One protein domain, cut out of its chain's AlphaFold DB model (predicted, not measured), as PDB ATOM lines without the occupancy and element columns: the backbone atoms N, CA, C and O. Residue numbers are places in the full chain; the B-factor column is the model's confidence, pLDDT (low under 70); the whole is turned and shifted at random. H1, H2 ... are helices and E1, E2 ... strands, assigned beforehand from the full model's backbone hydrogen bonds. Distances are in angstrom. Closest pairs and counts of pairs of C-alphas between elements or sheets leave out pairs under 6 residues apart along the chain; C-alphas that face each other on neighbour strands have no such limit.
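What this domain is: This is residues 126 to 236 of the 240 residues of an uncharacterized protein of Empedobacter falsenii (UniProt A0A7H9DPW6). Five helices, mostly crossed where they touch, form the larger part of the named structure of this domain, with a small three-stranded sheet, E2, E3 and E4, at the end away from H1. Short H4 lies near the middle and crosses the longest helix, H3; H1 packs on residues 197 to 201 of H3, H5 packs on its residues 187 to 191, and H2 packs on H1. The printed part has 111 residues, with five named helices and four named strands in the order H1 H2 E1 E2 H3 H4 E3 E4 H5, and its class is mostly helix. The sheet's order is E2, E3, E4, mixed. The whole is compact, with a radius of gyration of the C-alphas of 13.5 A, and rounded, spanning 38 by 29 by 28 A.

Where its parts are: In the sheet, E2 is residues 179 to 181, E3 is residues 212 to 215, 10.4 A long, and E4 is residues 221 to 223. H4, residues 205 to 211, is 10.2 A long and comes directly before E3. H3, residues 187 to 201, is 20.9 A long and begins at C-alpha 187 (-38.013, 30.546, -25.889). H1, residues 135 to 147, is 18.4 A long and begins at C-alpha 135 (-53.253, 13.958, -5.122). H2 is residues 160 to 168, 13.1 A, and E1 is residues 171 to 173. H5, residues 226 to 234, is 12.4 A long and ends at C-alpha 234 (-28.984, 35.384, -20.432).

How they stand to each other: E2 and E3 are parallel at 51 degrees, with N 181 and O 213 2.9 A apart, within hydrogen-bond range. E3 and E4 form an antiparallel hairpin, with N 222 and O 214 at 2.8 A. E2, H3 and H4, E3 are a strand-helix-strand unit, two parallel neighbour strands with helices between, its crossover right-handed. H4 only grazes the sheet, with residues 209 to 211. H3 and H4 touch about perpendicular at 81 degrees, closest at the C-alphas of Leu 194 and Gln 205, 5.4 A. H3 touches H1 at a shallow tilt of 29 degrees, opposite ways, closest at the C-alphas of Val 137 and Ile 200, 6.0 A. H3 touches H5 at a steep tilt of 62 degrees, closest at the C-alphas of Gly 187 and Ile 229, 5.5 A. H1 touches H2, closest at the C-alphas of Tyr 145 and Leu 160, 7.0 A. E1 pairs with no named strand; residues 126 to 127 pair antiparallel with its residues 171 to 172. In H1, H2, H3 and H5 every O i to N i+4 pair is within hydrogen-bond range; in H4 1 of 3 is, beside 3 of 4 O i to N i+3 pairs.

The domain as a whole: The two C-alphas farthest apart, those of Lys 135 and Ser 218, are 41.1 A apart. The printed part has no cut. The link from H1 to H2 is long, with 12 residues. The mean pLDDT of the printed part is 78.3, and residues 155 to 158, 175, 216 to 222 and 226 to 236 are under 70.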
ATOM      1  N   PHE A 126     -35.929   8.847 -24.295       80.38
ATOM      2  CA  PHE A 126     -36.179   8.192 -23.017       80.38
ATOM      3  C   PHE A 126     -36.512   9.219 -21.925       80.38
ATOM      4  O   PHE A 126     -35.685  10.084 -21.607       80.38
ATOM      5  N   TYR A 127     -37.714   9.100 -21.355       84.19
ATOM      6  CA  TYR A 127     -38.245   9.947 -20.290       84.19
ATOM      7  C   TYR A 127     -38.356   9.169 -18.974       84.19
ATOM      8  O   TYR A 127     -38.969   8.100 -18.924       84.19
ATOM      9  N   LYS A 128     -37.757   9.703 -17.905       87.56
ATOM     10  CA  LYS A 128     -37.714   9.086 -16.573       87.56
ATOM     11  C   LYS A 128     -37.910  10.133 -15.463       87.56
ATOM     12  O   LYS A 128     -36.932  10.577 -14.850       87.56
ATOM     13  N   PRO A 129     -39.164  10.501 -15.153       81.19
ATOM     14  CA  PRO A 129     -39.485  11.401 -14.058       81.19
ATOM     15  C   PRO A 129     -39.320  10.629 -12.751       81.19
ATOM     16  O   PRO A 129     -40.160   9.823 -12.369       81.19
ATOM     17  N   LYS A 130     -38.202  10.799 -12.049       72.94
ATOM     18  CA  LYS A 130     -37.966  10.136 -10.753       72.94
ATOM     19  C   LYS A 130     -38.816  10.778  -9.632       72.94
ATOM     20  O   LYS A 130     -38.258  11.267  -8.651       72.94
ATOM     21  N   LYS A 131     -40.144  10.863  -9.793       80.25
ATOM     22  CA  LYS A 131     -41.077  11.516  -8.857       80.25
ATOM     23  C   LYS A 131     -42.373  10.725  -8.687       80.25
ATOM     24  O   LYS A 131     -42.845  10.077  -9.615       80.25
ATOM     25  N   ILE A 132     -42.931  10.797  -7.481       73.69
ATOM     26  CA  ILE A 132     -44.139  10.071  -7.075       73.69
ATOM     27  C   ILE A 132     -45.369  10.952  -7.328       73.69
ATOM     28  O   ILE A 132     -45.394  12.123  -6.948       73.69
ATOM     29  N   LYS A 133     -46.394  10.366  -7.955       79.88
ATOM     30  CA  LYS A 133     -47.703  10.985  -8.211       79.88
ATOM     31  C   LYS A 133     -48.441  11.171  -6.873       79.88
ATOM     32  O   LYS A 133     -48.657  10.199  -6.157       79.88
ATOM     33  N   SER A 134     -48.817  12.405  -6.520       87.25
ATOM     34  CA  SER A 134     -49.608  12.713  -5.313       87.25
ATOM     35  C   SER A 134     -50.889  13.465  -5.671       87.25
ATOM     36  O   SER A 134     -50.917  14.188  -6.666       87.25
ATOM     37  N   LYS A 135     -51.947  13.324  -4.858       89.75
ATOM     38  CA  LYS A 135     -53.253  13.958  -5.122       89.75
ATOM     39  C   LYS A 135     -53.140  15.478  -5.288       89.75
ATOM     40  O   LYS A 135     -53.602  16.012  -6.285       89.75
ATOM     41  N   LYS A 136     -52.414  16.146  -4.383       90.44
ATOM     42  CA  LYS A 136     -52.166  17.595  -4.443       90.44
ATOM     43  C   LYS A 136     -51.516  18.028  -5.762       90.44
ATOM     44  O   LYS A 136     -51.922  19.026  -6.344       90.44
ATOM     45  N   VAL A 137     -50.519  17.278  -6.234       90.69
ATOM     46  CA  VAL A 137     -49.816  17.590  -7.488       90.69
ATOM     47  C   VAL A 137     -50.712  17.336  -8.700       90.69
ATOM     48  O   VAL A 137     -50.697  18.123  -9.639       90.69
ATOM     49  N   ILE A 138     -51.521  16.271  -8.676       90.75
ATOM     50  CA  ILE A 138     -52.524  16.017  -9.719       90.75
ATOM     51  C   ILE A 138     -53.493  17.195  -9.807       90.75
ATOM     52  O   ILE A 138     -53.690  17.721 -10.895       90.75
ATOM     53  N   ASP A 139     -54.062  17.633  -8.685       90.88
ATOM     54  CA  ASP A 139     -55.044  18.719  -8.672       90.88
ATOM     55  C   ASP A 139     -54.437  20.026  -9.213       90.88
ATOM     56  O   ASP A 139     -55.052  20.704 -10.032       90.88
ATOM     57  N   GLN A 140     -53.183  20.330  -8.867       91.62
ATOM     58  CA  GLN A 140     -52.454  21.471  -9.435       91.62
ATOM     59  C   GLN A 140     -52.191  21.334 -10.941       91.62
ATOM     60  O   GLN A 140     -52.291  22.320 -11.670       91.62
ATOM     61  N   LEU A 141     -51.882  20.129 -11.429       90.94
ATOM     62  CA  LEU A 141     -51.749  19.874 -12.866       90.94
ATOM     63  C   LEU A 141     -53.084  19.996 -13.600       90.94
ATOM     64  O   LEU A 141     -53.085  20.428 -14.747       90.94
ATOM     65  N   ARG A 142     -54.207  19.652 -12.957       89.75
ATOM     66  CA  ARG A 142     -55.548  19.847 -13.525       89.75
ATOM     67  C   ARG A 142     -55.858  21.323 -13.704       89.75
ATOM     68  O   ARG A 142     -56.239  21.716 -14.798       89.75
ATOM     69  N   VAL A 143     -55.605  22.135 -12.677       91.62
ATOM     70  CA  VAL A 143     -55.747  23.598 -12.764       91.62
ATOM     71  C   VAL A 143     -54.853  24.161 -13.869       91.62
ATOM     72  O   VAL A 143     -55.330  24.872 -14.747       91.62
ATOM     73  N   PHE A 144     -53.575  23.763 -13.901       91.50
ATOM     74  CA  PHE A 144     -52.656  24.164 -14.966       91.50
ATOM     75  C   PHE A 144     -53.188  23.792 -16.358       91.50
ATOM     76  O   PHE A 144     -53.169  24.614 -17.273       91.50
ATOM     77  N   TYR A 145     -53.668  22.559 -16.526       88.56
ATOM     78  CA  TYR A 145     -54.169  22.077 -17.804       88.56
ATOM     79  C   TYR A 145     -55.425  22.833 -18.247       88.56
ATOM     80  O   TYR A 145     -55.519  23.220 -19.405       88.56
ATOM     81  N   SER A 146     -56.365  23.096 -17.345       87.19
ATOM     82  CA  SER A 146     -57.602  23.806 -17.676       87.19
ATOM     83  C   SER A 146     -57.386  25.295 -17.963       87.19
ATOM     84  O   SER A 146     -58.022  25.832 -18.865       87.19
ATOM     85  N   GLU A 147     -56.493  25.962 -17.229       88.81
ATOM     86  CA  GLU A 147     -56.353  27.425 -17.294       88.81
ATOM     87  C   GLU A 147     -55.224  27.893 -18.215       88.81
ATOM     88  O   GLU A 147     -55.342  28.934 -18.855       88.81
ATOM     89  N   LYS A 148     -54.113  27.147 -18.280       85.75
ATOM     90  CA  LYS A 148     -52.870  27.619 -18.910       85.75
ATOM     91  C   LYS A 148     -52.464  26.859 -20.169       85.75
ATOM     92  O   LYS A 148     -51.720  27.411 -20.975       85.75
ATOM     93  N   SER A 149     -52.915  25.619 -20.366       83.50
ATOM     94  CA  SER A 149     -52.435  24.763 -21.470       83.50
ATOM     95  C   SER A 149     -52.645  25.374 -22.861       83.50
ATOM     96  O   SER A 149     -51.746  25.299 -23.696       83.50
ATOM     97  N   ASN A 150     -53.774  26.053 -23.078       83.75
ATOM     98  CA  ASN A 150     -54.134  26.691 -24.348       83.75
ATOM     99  C   ASN A 150     -53.155  27.791 -24.783       83.75
ATOM    100  O   ASN A 150     -53.101  28.120 -25.962       83.75
ATOM    101  N   HIS A 151     -52.379  28.358 -23.854       84.94
ATOM    102  CA  HIS A 151     -51.335  29.333 -24.179       84.94
ATOM    103  C   HIS A 151     -50.056  28.687 -24.721       84.94
ATOM    104  O   HIS A 151     -49.189  29.397 -25.228       84.94
ATOM    105  N   TYR A 152     -49.901  27.370 -24.564       84.69
ATOM    106  CA  TYR A 152     -48.660  26.662 -24.867       84.69
ATOM    107  C   TYR A 152     -48.818  25.549 -25.900       84.69
ATOM    108  O   TYR A 152     -47.870  25.246 -26.622       84.69
ATOM    109  N   PHE A 153     -49.953  24.860 -25.923       86.56
ATOM    110  CA  PHE A 153     -50.113  23.649 -26.721       86.56
ATOM    111  C   PHE A 153     -50.811  23.978 -28.030       86.56
ATOM    112  O   PHE A 153     -51.808  24.699 -28.052       86.56
ATOM    113  N   GLU A 154     -50.293  23.431 -29.127       77.00
ATOM    114  CA  GLU A 154     -51.003  23.500 -30.397       77.00
ATOM    115  C   GLU A 154     -52.272  22.658 -30.255       77.00
ATOM    116  O   GLU A 154     -52.197  21.484 -29.887       77.00
ATOM    117  N   LYS A 155     -53.433  23.292 -30.453       58.62
ATOM    118  CA  LYS A 155     -54.759  22.764 -30.109       58.62
ATOM    119  C   LYS A 155     -54.951  21.332 -30.635       58.62
ATOM    120  O   LYS A 155     -55.172  21.129 -31.824       58.62
ATOM    121  N   TYR A 156     -54.884  20.365 -29.726       55.03
ATOM    122  CA  TYR A 156     -55.252  18.967 -29.925       55.03
ATOM    123  C   TYR A 156     -55.887  18.455 -28.632       55.03
ATOM    124  O   TYR A 156     -55.425  18.808 -27.544       55.03
ATOM    125  N   ASP A 157     -56.938  17.644 -28.775       52.78
ATOM    126  CA  ASP A 157     -57.743  17.007 -27.723       52.78
ATOM    127  C   ASP A 157     -56.927  16.002 -26.892       52.78
ATOM    128  O   ASP A 157     -57.235  14.812 -26.822       52.78
ATOM    129  N   TYR A 158     -55.833  16.435 -26.272       62.72
ATOM    130  CA  TYR A 158     -55.187  15.603 -25.277       62.72
ATOM    131  C   TYR A 158     -56.153  15.483 -24.098       62.72
ATOM    132  O   TYR A 158     -56.591  16.474 -23.508       62.72
ATOM    133  N   GLU A 159     -56.519  14.257 -23.753       73.75
ATOM    134  CA  GLU A 159     -57.286  14.034 -22.539       73.75
ATOM    135  C   GLU A 159     -56.435  14.467 -21.338       73.75
ATOM    136  O   GLU A 159     -55.241  14.167 -21.249       73.75
ATOM    137  N   LEU A 160     -57.051  15.183 -20.397       81.06
ATOM    138  CA  LEU A 160     -56.417  15.623 -19.152       81.06
ATOM    139  C   LEU A 160     -55.679  14.471 -18.445       81.06
ATOM    140  O   LEU A 160     -54.574  14.643 -17.925       81.06
ATOM    141  N   ASP A 161     -56.276  13.280 -18.466       80.19
ATOM    142  CA  ASP A 161     -55.701  12.080 -17.869       80.19
ATOM    143  C   ASP A 161     -54.465  11.588 -18.631       80.19
ATOM    144  O   ASP A 161     -53.479  11.199 -17.998       80.19
ATOM    145  N   TYR A 162     -54.448  11.701 -19.965       84.19
ATOM    146  CA  TYR A 162     -53.258  11.430 -20.773       84.19
ATOM    147  C   TYR A 162     -52.111  12.380 -20.411       84.19
ATOM    148  O   TYR A 162     -50.985  11.926 -20.209       84.19
ATOM    149  N   PHE A 163     -52.387  13.681 -20.266       86.31
ATOM    150  CA  PHE A 163     -51.384  14.677 -19.869       86.31
ATOM    151  C   PHE A 163     -50.760  14.358 -18.501       86.31
ATOM    152  O   PHE A 163     -49.536  14.345 -18.351       86.31
ATOM    153  N   ILE A 164     -51.591  14.051 -17.503       86.75
ATOM    154  CA  ILE A 164     -51.119  13.711 -16.154       86.75
ATOM    155  C   ILE A 164     -50.295  12.420 -16.183       86.75
ATOM    156  O   ILE A 164     -49.236  12.339 -15.554       86.75
ATOM    157  N   ASP A 165     -50.752  11.401 -16.906       85.12
ATOM    158  CA  ASP A 165     -50.037  10.133 -17.006       85.12
ATOM    159  C   ASP A 165     -48.715  10.262 -17.765       85.12
ATOM    160  O   ASP A 165     -47.726   9.633 -17.378       85.12
ATOM    161  N   LEU A 166     -48.665  11.122 -18.785       86.75
ATOM    162  CA  LEU A 166     -47.451  11.449 -19.522       86.75
ATOM    163  C   LEU A 166     -46.361  12.012 -18.599       86.75
ATOM    164  O   LEU A 166     -45.197  11.661 -18.767       86.75
ATOM    165  N   ILE A 167     -46.734  12.834 -17.613       88.12
ATOM    166  CA  ILE A 167     -45.805  13.472 -16.666       88.12
ATOM    167  C   ILE A 167     -45.210  12.489 -15.647       88.12
ATOM    168  O   ILE A 167     -44.092  12.691 -15.180       88.12
ATOM    169  N   PHE A 168     -45.918  11.425 -15.263       87.31
ATOM    170  CA  PHE A 168     -45.446  10.536 -14.188       87.31
ATOM    171  C   PHE A 168     -44.950   9.170 -14.661       87.31
ATOM    172  O   PHE A 168     -44.259   8.484 -13.908       87.31
ATOM    173  N   LYS A 169     -45.260   8.751 -15.892       84.25
ATOM    174  CA  LYS A 169     -44.846   7.436 -16.397       84.25
ATOM    175  C   LYS A 169     -43.464   7.492 -17.041       84.25
ATOM    176  O   LYS A 169     -43.226   8.233 -17.988       84.25
ATOM    177  N   SER A 170     -42.559   6.635 -16.566       81.25
ATOM    178  CA  SER A 170     -41.305   6.354 -17.267       81.25
ATOM    179  C   SER A 170     -41.614   5.638 -18.578       81.25
ATOM    180  O   SER A 170     -42.205   4.560 -18.556       81.25
ATOM    181  N   LYS A 171     -41.190   6.199 -19.713       81.75
ATOM    182  CA  LYS A 171     -41.390   5.570 -21.024       81.75
ATOM    183  C   LYS A 171     -40.400   6.045 -22.078       81.75
ATOM    184  O   LYS A 171     -39.743   7.074 -21.944       81.75
ATOM    185  N   THR A 172     -40.295   5.252 -23.141       78.38
ATOM    186  CA  THR A 172     -39.693   5.711 -24.396       78.38
ATOM    187  C   THR A 172     -40.785   6.439 -25.167       78.38
ATOM    188  O   THR A 172     -41.831   5.853 -25.403       78.38
ATOM    189  N   LEU A 173     -40.557   7.705 -25.500       74.88
ATOM    190  CA  LEU A 173     -41.503   8.557 -26.208       74.88
ATOM    191  C   LEU A 173     -41.151   8.613 -27.688       74.88
ATOM    192  O   LEU A 173     -40.055   9.055 -28.043       74.88
ATOM    193  N   SER A 174     -42.085   8.211 -28.541       74.56
ATOM    194  CA  SER A 174     -42.118   8.597 -29.952       74.56
ATOM    195  C   SER A 174     -42.623  10.040 -30.113       74.56
ATOM    196  O   SER A 174     -43.114  10.651 -29.163       74.56
ATOM    197  N   LEU A 175     -42.500  10.614 -31.314       68.06
ATOM    198  CA  LEU A 175     -42.978  11.978 -31.597       68.06
ATOM    199  C   LEU A 175     -44.480  12.146 -31.334       68.06
ATOM    200  O   LEU A 175     -44.873  13.134 -30.729       68.06
ATOM    201  N   ASN A 176     -45.292  11.157 -31.713       70.62
ATOM    202  CA  ASN A 176     -46.752  11.205 -31.571       70.62
ATOM    203  C   ASN A 176     -47.220  11.104 -30.110       70.62
ATOM    204  O   ASN A 176     -48.353  11.448 -29.798       70.62
ATOM    205  N   GLU A 177     -46.357  10.633 -29.210       75.62
ATOM    206  CA  GLU A 177     -46.662  10.547 -27.779       75.62
ATOM    207  C   GLU A 177     -46.265  11.815 -27.014       75.62
ATOM    208  O   GLU A 177     -46.572  11.939 -25.825       75.62
ATOM    209  N   ARG A 178     -45.553  12.738 -27.666       81.19
ATOM    210  CA  ARG A 178     -45.108  14.006 -27.088       81.19
ATOM    211  C   ARG A 178     -46.135  15.095 -27.361       81.19
ATOM    212  O   ARG A 178     -46.898  15.031 -28.318       81.19
ATOM    213  N   ILE A 179     -46.129  16.113 -26.513       84.56
ATOM    214  CA  ILE A 179     -47.027  17.256 -26.630       84.56
ATOM    215  C   ILE A 179     -46.420  18.253 -27.613       84.56
ATOM    216  O   ILE A 179     -45.282  18.707 -27.438       84.56
ATOM    217  N   LYS A 180     -47.191  18.594 -28.645       86.00
ATOM    218  CA  LYS A 180     -46.833  19.640 -29.598       86.00
ATOM    219  C   LYS A 180     -47.064  21.008 -28.965       86.00
ATOM    220  O   LYS A 180     -48.167  21.318 -28.518       86.00
ATOM    221  N   LEU A 181     -46.014  21.816 -28.906       85.00
ATOM    222  CA  LEU A 181     -46.128  23.215 -28.519       85.00
ATOM    223  C   LEU A 181     -46.522  24.058 -29.730       85.00
ATOM    224  O   LEU A 181     -46.137  23.726 -30.852       85.00
ATOM    225  N   ASP A 182     -47.220  25.162 -29.482       83.06
ATOM    226  CA  ASP A 182     -47.511  26.158 -30.510       83.06
ATOM    227  C   ASP A 182     -46.209  26.613 -31.197       83.06
ATOM    228  O   ASP A 182     -45.220  26.989 -30.556       83.06
ATOM    229  N   SER A 183     -46.206  26.537 -32.528       79.00
ATOM    230  CA  SER A 183     -45.073  26.896 -33.379       79.00
ATOM    231  C   SER A 183     -44.614  28.354 -33.229       79.00
ATOM    232  O   SER A 183     -43.455  28.658 -33.525       79.00
ATOM    233  N   GLU A 184     -45.485  29.246 -32.746       79.06
ATOM    234  CA  GLU A 184     -45.191  30.666 -32.531       79.06
ATOM    235  C   GLU A 184     -44.547  30.960 -31.164       79.06
ATOM    236  O   GLU A 184     -44.105  32.086 -30.903       79.06
ATOM    237  N   LEU A 185     -44.426  29.957 -30.284       78.44
ATOM    238  CA  LEU A 185     -43.874  30.158 -28.946       78.44
ATOM    239  C   LEU A 185     -42.404  30.565 -28.964       78.44
ATOM    240  O   LEU A 185     -41.512  29.861 -29.445       78.44
ATOM    241  N   LYS A 186     -42.132  31.693 -28.305       79.88
ATOM    242  CA  LYS A 186     -40.774  32.156 -28.018       79.88
ATOM    243  C   LYS A 186     -40.132  31.318 -26.908       79.88
ATOM    244  O   LYS A 186     -40.806  30.781 -26.029       79.88
ATOM    245  N   GLY A 187     -38.796  31.283 -26.891       75.00
ATOM    246  CA  GLY A 187     -38.013  30.546 -25.889       75.00
ATOM    247  C   GLY A 187     -38.355  30.900 -24.435       75.00
ATOM    248  O   GLY A 187     -38.358  30.018 -23.579       75.00
ATOM    249  N   ILE A 188     -38.714  32.160 -24.167       77.12
ATOM    250  CA  ILE A 188     -39.126  32.645 -22.840       77.12
ATOM    251  C   ILE A 188     -40.398  31.933 -22.366       77.12
ATOM    252  O   ILE A 188     -40.430  31.407 -21.256       77.12
ATOM    253  N   SER A 189     -41.419  31.839 -23.220       81.38
ATOM    254  CA  SER A 189     -42.687  31.176 -22.897       81.38
ATOM    255  C   SER A 189     -42.487  29.691 -22.593       81.38
ATOM    256  O   SER A 189     -43.062  29.164 -21.645       81.38
ATOM    257  N   ILE A 190     -41.596  29.029 -23.338       82.81
ATOM    258  CA  ILE A 190     -41.223  27.626 -23.099       82.81
ATOM    259  C   ILE A 190     -40.495  27.481 -21.755       82.81
ATOM    260  O   ILE A 190     -40.737  26.529 -21.014       82.81
ATOM    261  N   LYS A 191     -39.619  28.429 -21.399       81.94
ATOM    262  CA  LYS A 191     -38.941  28.445 -20.094       81.94
ATOM    263  C   LYS A 191     -39.941  28.590 -18.945       81.94
ATOM    264  O   LYS A 191     -39.817  27.872 -17.956       81.94
ATOM    265  N   ILE A 192     -40.927  29.480 -19.087       87.94
ATOM    266  CA  ILE A 192     -42.003  29.682 -18.104       87.94
ATOM    267  C   ILE A 192     -42.828  28.401 -17.953       87.94
ATOM    268  O   ILE A 192     -42.980  27.925 -16.834       87.94
ATOM    269  N   LEU A 193     -43.245  27.775 -19.058       91.19
ATOM    270  CA  LEU A 193     -43.929  26.477 -19.048       91.19
ATOM    271  C   LEU A 193     -43.148  25.424 -18.243       91.19
ATOM    272  O   LEU A 193     -43.690  24.779 -17.347       91.19
ATOM    273  N   LEU A 194     -41.856  25.252 -18.541       90.31
ATOM    274  CA  LEU A 194     -41.018  24.273 -17.844       90.31
ATOM    275  C   LEU A 194     -40.817  24.628 -16.365       90.31
ATOM    276  O   LEU A 194     -40.701  23.725 -15.537       90.31
ATOM    277  N   LYS A 195     -40.774  25.921 -16.024       89.81
ATOM    278  CA  LYS A 195     -40.676  26.407 -14.644       89.81
ATOM    279  C   LYS A 195     -41.953  26.117 -13.858       89.81
ATOM    280  O   LYS A 195     -41.845  25.525 -12.788       89.81
ATOM    281  N   ASP A 196     -43.120  26.445 -14.400       91.69
ATOM    282  CA  ASP A 196     -44.422  26.183 -13.775       91.69
ATOM    283  C   ASP A 196     -44.608  24.675 -13.534       91.69
ATOM    284  O   ASP A 196     -44.911  24.240 -12.422       91.69
ATOM    285  N   LEU A 197     -44.318  23.844 -14.542       91.44
ATOM    286  CA  LEU A 197     -44.392  22.387 -14.403       91.44
ATOM    287  C   LEU A 197     -43.370  21.837 -13.403       91.44
ATOM    288  O   LEU A 197     -43.687  20.914 -12.651       91.44
ATOM    289  N   ASN A 198     -42.153  22.386 -13.353       92.88
ATOM    290  CA  ASN A 198     -41.156  22.012 -12.349       92.88
ATOM    291  C   ASN A 198     -41.616  22.377 -10.930       92.88
ATOM    292  O   ASN A 198     -41.431  21.566 -10.028       92.88
ATOM    293  N   GLN A 199     -42.241  23.540 -10.735       91.94
ATOM    294  CA  GLN A 199     -42.769  23.959  -9.435       91.94
ATOM    295  C   GLN A 199     -43.902  23.045  -8.953       91.94
ATOM    296  O   GLN A 199     -43.940  22.693  -7.777       91.94
ATOM    297  N   ILE A 200     -44.784  22.618  -9.861       91.50
ATOM    298  CA  ILE A 200     -45.891  21.708  -9.539       91.50
ATOM    299  C   ILE A 200     -45.376  20.288  -9.256       91.50
ATOM    300  O   ILE A 200     -45.746  19.660  -8.267       91.50
ATOM    301  N   THR A 201     -44.517  19.753 -10.128       90.31
ATOM    302  CA  THR A 201     -44.165  18.320 -10.128       90.31
ATOM    303  C   THR A 201     -42.868  17.992  -9.387       90.31
ATOM    304  O   THR A 201     -42.617  16.838  -9.029       90.31
ATOM    305  N   GLY A 202     -41.993  18.980  -9.202       87.75
ATOM    306  CA  GLY A 202     -40.619  18.796  -8.739       87.75
ATOM    307  C   GLY A 202     -39.708  18.057  -9.729       87.75
ATOM    308  O   GLY A 202     -38.598  17.678  -9.351       87.75
ATOM    309  N   ILE A 203     -40.150  17.788 -10.964       88.88
ATOM    310  CA  ILE A 203     -39.356  17.102 -11.995       88.88
ATOM    311  C   ILE A 203     -38.422  18.114 -12.660       88.88
ATOM    312  O   ILE A 203     -38.847  19.212 -13.011       88.88
ATOM    313  N   TYR A 204     -37.152  17.757 -12.865       88.25
ATOM    314  CA  TYR A 204     -36.176  18.632 -13.524       88.25
ATOM    315  C   TYR A 204     -36.660  19.121 -14.898       88.25
ATOM    316  O   TYR A 204     -37.150  18.339 -15.713       88.25
ATOM    317  N   GLN A 205     -36.440  20.406 -15.185       86.56
ATOM    318  CA  GLN A 205     -36.859  21.048 -16.437       86.56
ATOM    319  C   GLN A 205     -36.284  20.370 -17.687       86.56
ATOM    320  O   GLN A 205     -36.966  20.275 -18.700       86.56
ATOM    321  N   SER A 206     -35.047  19.864 -17.620       84.25
ATOM    322  CA  SER A 206     -34.421  19.106 -18.714       84.25
ATOM    323  C   SER A 206     -35.141  17.794 -19.018       84.25
ATOM    324  O   SER A 206     -35.174  17.368 -20.168       84.25
ATOM    325  N   GLU A 207     -35.725  17.165 -18.001       87.88
ATOM    326  CA  GLU A 207     -36.492  15.935 -18.153       87.88
ATOM    327  C   GLU A 207     -37.897  16.251 -18.670       87.88
ATOM    328  O   GLU A 207     -38.348  15.619 -19.619       87.88
ATOM    329  N   LEU A 208     -38.550  17.286 -18.126       88.62
ATOM    330  CA  LEU A 208     -39.840  17.786 -18.616       88.62
ATOM    331  C   LEU A 208     -39.769  18.225 -20.083       88.62
ATOM    332  O   LEU A 208     -40.670  17.912 -20.851       88.62
ATOM    333  N   ALA A 209     -38.678  18.867 -20.508       86.50
ATOM    334  CA  ALA A 209     -38.472  19.303 -21.890       86.50
ATOM    335  C   ALA A 209     -38.571  18.159 -22.914       86.50
ATOM    336  O   ALA A 209     -38.951  18.387 -24.061       86.50
ATOM    337  N   LYS A 210     -38.283  16.915 -22.507       86.62
ATOM    338  CA  LYS A 210     -38.407  15.734 -23.371       86.62
ATOM    339  C   LYS A 210     -39.854  15.424 -23.747       86.62
ATOM    340  O   LYS A 210     -40.076  14.819 -24.792       86.62
ATOM    341  N   LEU A 211     -40.827  15.850 -22.941       87.88
ATOM    342  CA  LEU A 211     -42.249  15.653 -23.223       87.88
ATOM    343  C   LEU A 211     -42.755  16.523 -24.375       87.88
ATOM    344  O   LEU A 211     -43.807  16.221 -24.924       87.88
ATOM    345  N   PHE A 212     -42.014  17.567 -24.753       86.94
ATOM    346  CA  PHE A 212     -42.493  18.620 -25.647       86.94
ATOM    347  C   PHE A 212     -41.666  18.715 -26.926       86.94
ATOM    348  O   PHE A 212     -40.457  18.469 -26.899       86.94
ATOM    349  N   TYR A 213     -42.278  19.116 -28.038       84.44
ATOM    350  CA  TYR A 213     -41.576  19.448 -29.283       84.44
ATOM    351  C   TYR A 213     -42.218  20.646 -29.991       84.44
ATOM    352  O   TYR A 213     -43.377  20.960 -29.743       84.44
ATOM    353  N   ILE A 214     -41.456  21.297 -30.876       79.38
ATOM    354  CA  ILE A 214     -41.945  22.363 -31.764       79.38
ATOM    355  C   ILE A 214     -41.759  21.926 -33.212       79.38
ATOM    356  O   ILE A 214     -40.698  21.415 -33.583       79.38
ATOM    357  N   GLU A 215     -42.774  22.146 -34.037       73.56
ATOM    358  CA  GLU A 215     -42.644  22.067 -35.488       73.56
ATOM    359  C   GLU A 215     -42.165  23.418 -36.033       73.56
ATOM    360  O   GLU A 215     -42.752  24.462 -35.761       73.56
ATOM    361  N   THR A 216     -41.052  23.427 -36.767       67.81
ATOM    362  CA  THR A 216     -40.526  24.657 -37.370       67.81
ATOM    363  C   THR A 216     -41.245  24.982 -38.678       67.81
ATOM    364  O   THR A 216     -41.795  24.104 -39.341       67.81
ATOM    365  N   LYS A 217     -41.118  26.233 -39.145       64.94
ATOM    366  CA  LYS A 217     -41.621  26.683 -40.462       64.94
ATOM    367  C   LYS A 217     -41.154  25.823 -41.650       64.94
ATOM    368  O   LYS A 217     -41.800  25.814 -42.690       64.94
ATOM    369  N   SER A 218     -40.050  25.085 -41.508       57.84
ATOM    370  CA  SER A 218     -39.547  24.142 -42.514       57.84
ATOM    371  C   SER A 218     -40.126  22.725 -42.392       57.84
ATOM    372  O   SER A 218     -39.566  21.797 -42.977       57.84
ATOM    373  N   LYS A 219     -41.211  22.542 -41.623       55.31
ATOM    374  CA  LYS A 219     -41.811  21.240 -41.270       55.31
ATOM    375  C   LYS A 219     -40.805  20.272 -40.643       55.31
ATOM    376  O   LYS A 219     -40.905  19.055 -40.783       55.31
ATOM    377  N   ARG A 220     -39.773  20.814 -39.988       55.91
ATOM    378  CA  ARG A 220     -38.794  20.023 -39.240       55.91
ATOM    379  C   ARG A 220     -39.173  20.057 -37.771       55.91
ATOM    380  O   ARG A 220     -39.414  21.116 -37.203       55.91
ATOM    381  N   PHE A 221     -39.182  18.896 -37.134       60.69
ATOM    382  CA  PHE A 221     -39.426  18.807 -35.700       60.69
ATOM    383  C   PHE A 221     -38.153  19.153 -34.934       60.69
ATOM    384  O   PHE A 221     -37.073  18.635 -35.230       60.69
ATOM    385  N   LYS A 222     -38.273  20.030 -33.939       64.88
ATOM    386  CA  LYS A 222     -37.168  20.427 -33.074       64.88
ATOM    387  C   LYS A 222     -37.471  20.040 -31.631       64.88
ATOM    388  O   LYS A 222     -38.492  20.416 -31.060       64.88
ATOM    389  N   ASN A 223     -36.539  19.300 -31.035       70.31
ATOM    390  CA  ASN A 223     -36.552  19.015 -29.606       70.31
ATOM    391  C   ASN A 223     -36.303  20.290 -28.801       70.31
ATOM    392  O   ASN A 223     -35.488  21.133 -29.187       70.31
ATOM    393  N   ILE A 224     -36.955  20.391 -27.646       75.25
ATOM    394  CA  ILE A 224     -36.717  21.477 -26.704       75.25
ATOM    395  C   ILE A 224     -35.360  21.261 -26.035       75.25
ATOM    396  O   ILE A 224     -35.159  20.308 -25.285       75.25
ATOM    397  N   ASN A 225     -34.408  22.148 -26.323       71.75
ATOM    398  CA  ASN A 225     -33.096  22.149 -25.689       71.75
ATOM    399  C   ASN A 225     -33.040  23.256 -24.629       71.75
ATOM    400  O   ASN A 225     -32.983  24.447 -24.941       71.75
ATOM    401  N   THR A 226     -33.030  22.851 -23.362       62.84
ATOM    402  CA  THR A 226     -33.018  23.770 -22.216       62.84
ATOM    403  C   THR A 226     -31.746  24.615 -22.138       62.84
ATOM    404  O   THR A 226     -31.815  25.755 -21.688       62.84
ATOM    405  N   LYS A 227     -30.602  24.126 -22.643       64.12
ATOM    406  CA  LYS A 227     -29.353  24.911 -22.685       64.12
ATOM    407  C   LYS A 227     -29.482  26.120 -23.614       64.12
ATOM    408  O   LYS A 227     -29.122  27.220 -23.217       64.12
ATOM    409  N   SER A 228     -30.061  25.930 -24.804       57.75
ATOM    410  CA  SER A 228     -30.283  27.029 -25.759       57.75
ATOM    411  C   SER A 228     -31.344  28.031 -25.302       57.75
ATOM    412  O   SER A 228     -31.299  29.197 -25.672       57.75
ATOM    413  N   ILE A 229     -32.306  27.585 -24.492       59.50
ATOM    414  CA  ILE A 229     -33.331  28.465 -23.920       59.50
ATOM    415  C   ILE A 229     -32.727  29.342 -22.821       59.50
ATOM    416  O   ILE A 229     -33.027  30.529 -22.743       59.50
ATOM    417  N   ASN A 230     -31.836  28.779 -22.002       58.69
ATOM    418  CA  ASN A 230     -31.152  29.536 -20.962       58.69
ATOM    419  C   ASN A 230     -30.160  30.556 -21.538       58.69
ATOM    420  O   ASN A 230     -30.083  31.654 -21.000       58.69
ATOM    421  N   SER A 231     -29.471  30.246 -22.645       54.16
ATOM    422  CA  SER A 231     -28.571  31.204 -23.310       54.16
ATOM    423  C   SER A 231     -29.308  32.357 -23.998       54.16
ATOM    424  O   SER A 231     -28.833  33.483 -23.980       54.16
ATOM    425  N   ALA A 232     -30.486  32.100 -24.581       49.06
ATOM    426  CA  ALA A 232     -31.325  33.157 -25.153       49.06
ATOM    427  C   ALA A 232     -31.906  34.092 -24.075       49.06
ATOM    428  O   ALA A 232     -32.240  35.233 -24.360       49.06
ATOM    429  N   TYR A 233     -32.028  33.602 -22.838       43.75
ATOM    430  CA  TYR A 233     -32.492  34.379 -21.691       43.75
ATOM    431  C   TYR A 233     -31.360  35.191 -21.050       43.75
ATOM    432  O   TYR A 233     -31.557  36.356 -20.743       43.75
ATOM    433  N   SER A 234     -30.148  34.630 -20.930       37.56
ATOM    434  CA  SER A 234     -28.984  35.384 -20.432       37.56
ATOM    435  C   SER A 234     -28.572  36.542 -21.346       37.56
ATOM    436  O   SER A 234     -27.831  37.412 -20.918       37.56
ATOM    437  N   GLN A 235     -29.006  36.532 -22.609       34.75
ATOM    438  CA  GLN A 235     -28.823  37.650 -23.538       34.75
ATOM    439  C   GLN A 235     -29.888  38.743 -23.385       34.75
ATOM    440  O   GLN A 235     -29.663  39.844 -23.858       34.75
ATOM    441  N   LEU A 236     -31.025  38.450 -22.748       34.38
ATOM    442  CA  LEU A 236     -32.074  39.434 -22.465       34.38
ATOM    443  C   LEU A 236     -31.878  40.102 -21.097       34.38
ATOM    444  O   LEU A 236     -32.213  41.267 -20.952       34.38
TER     445      LEU A 236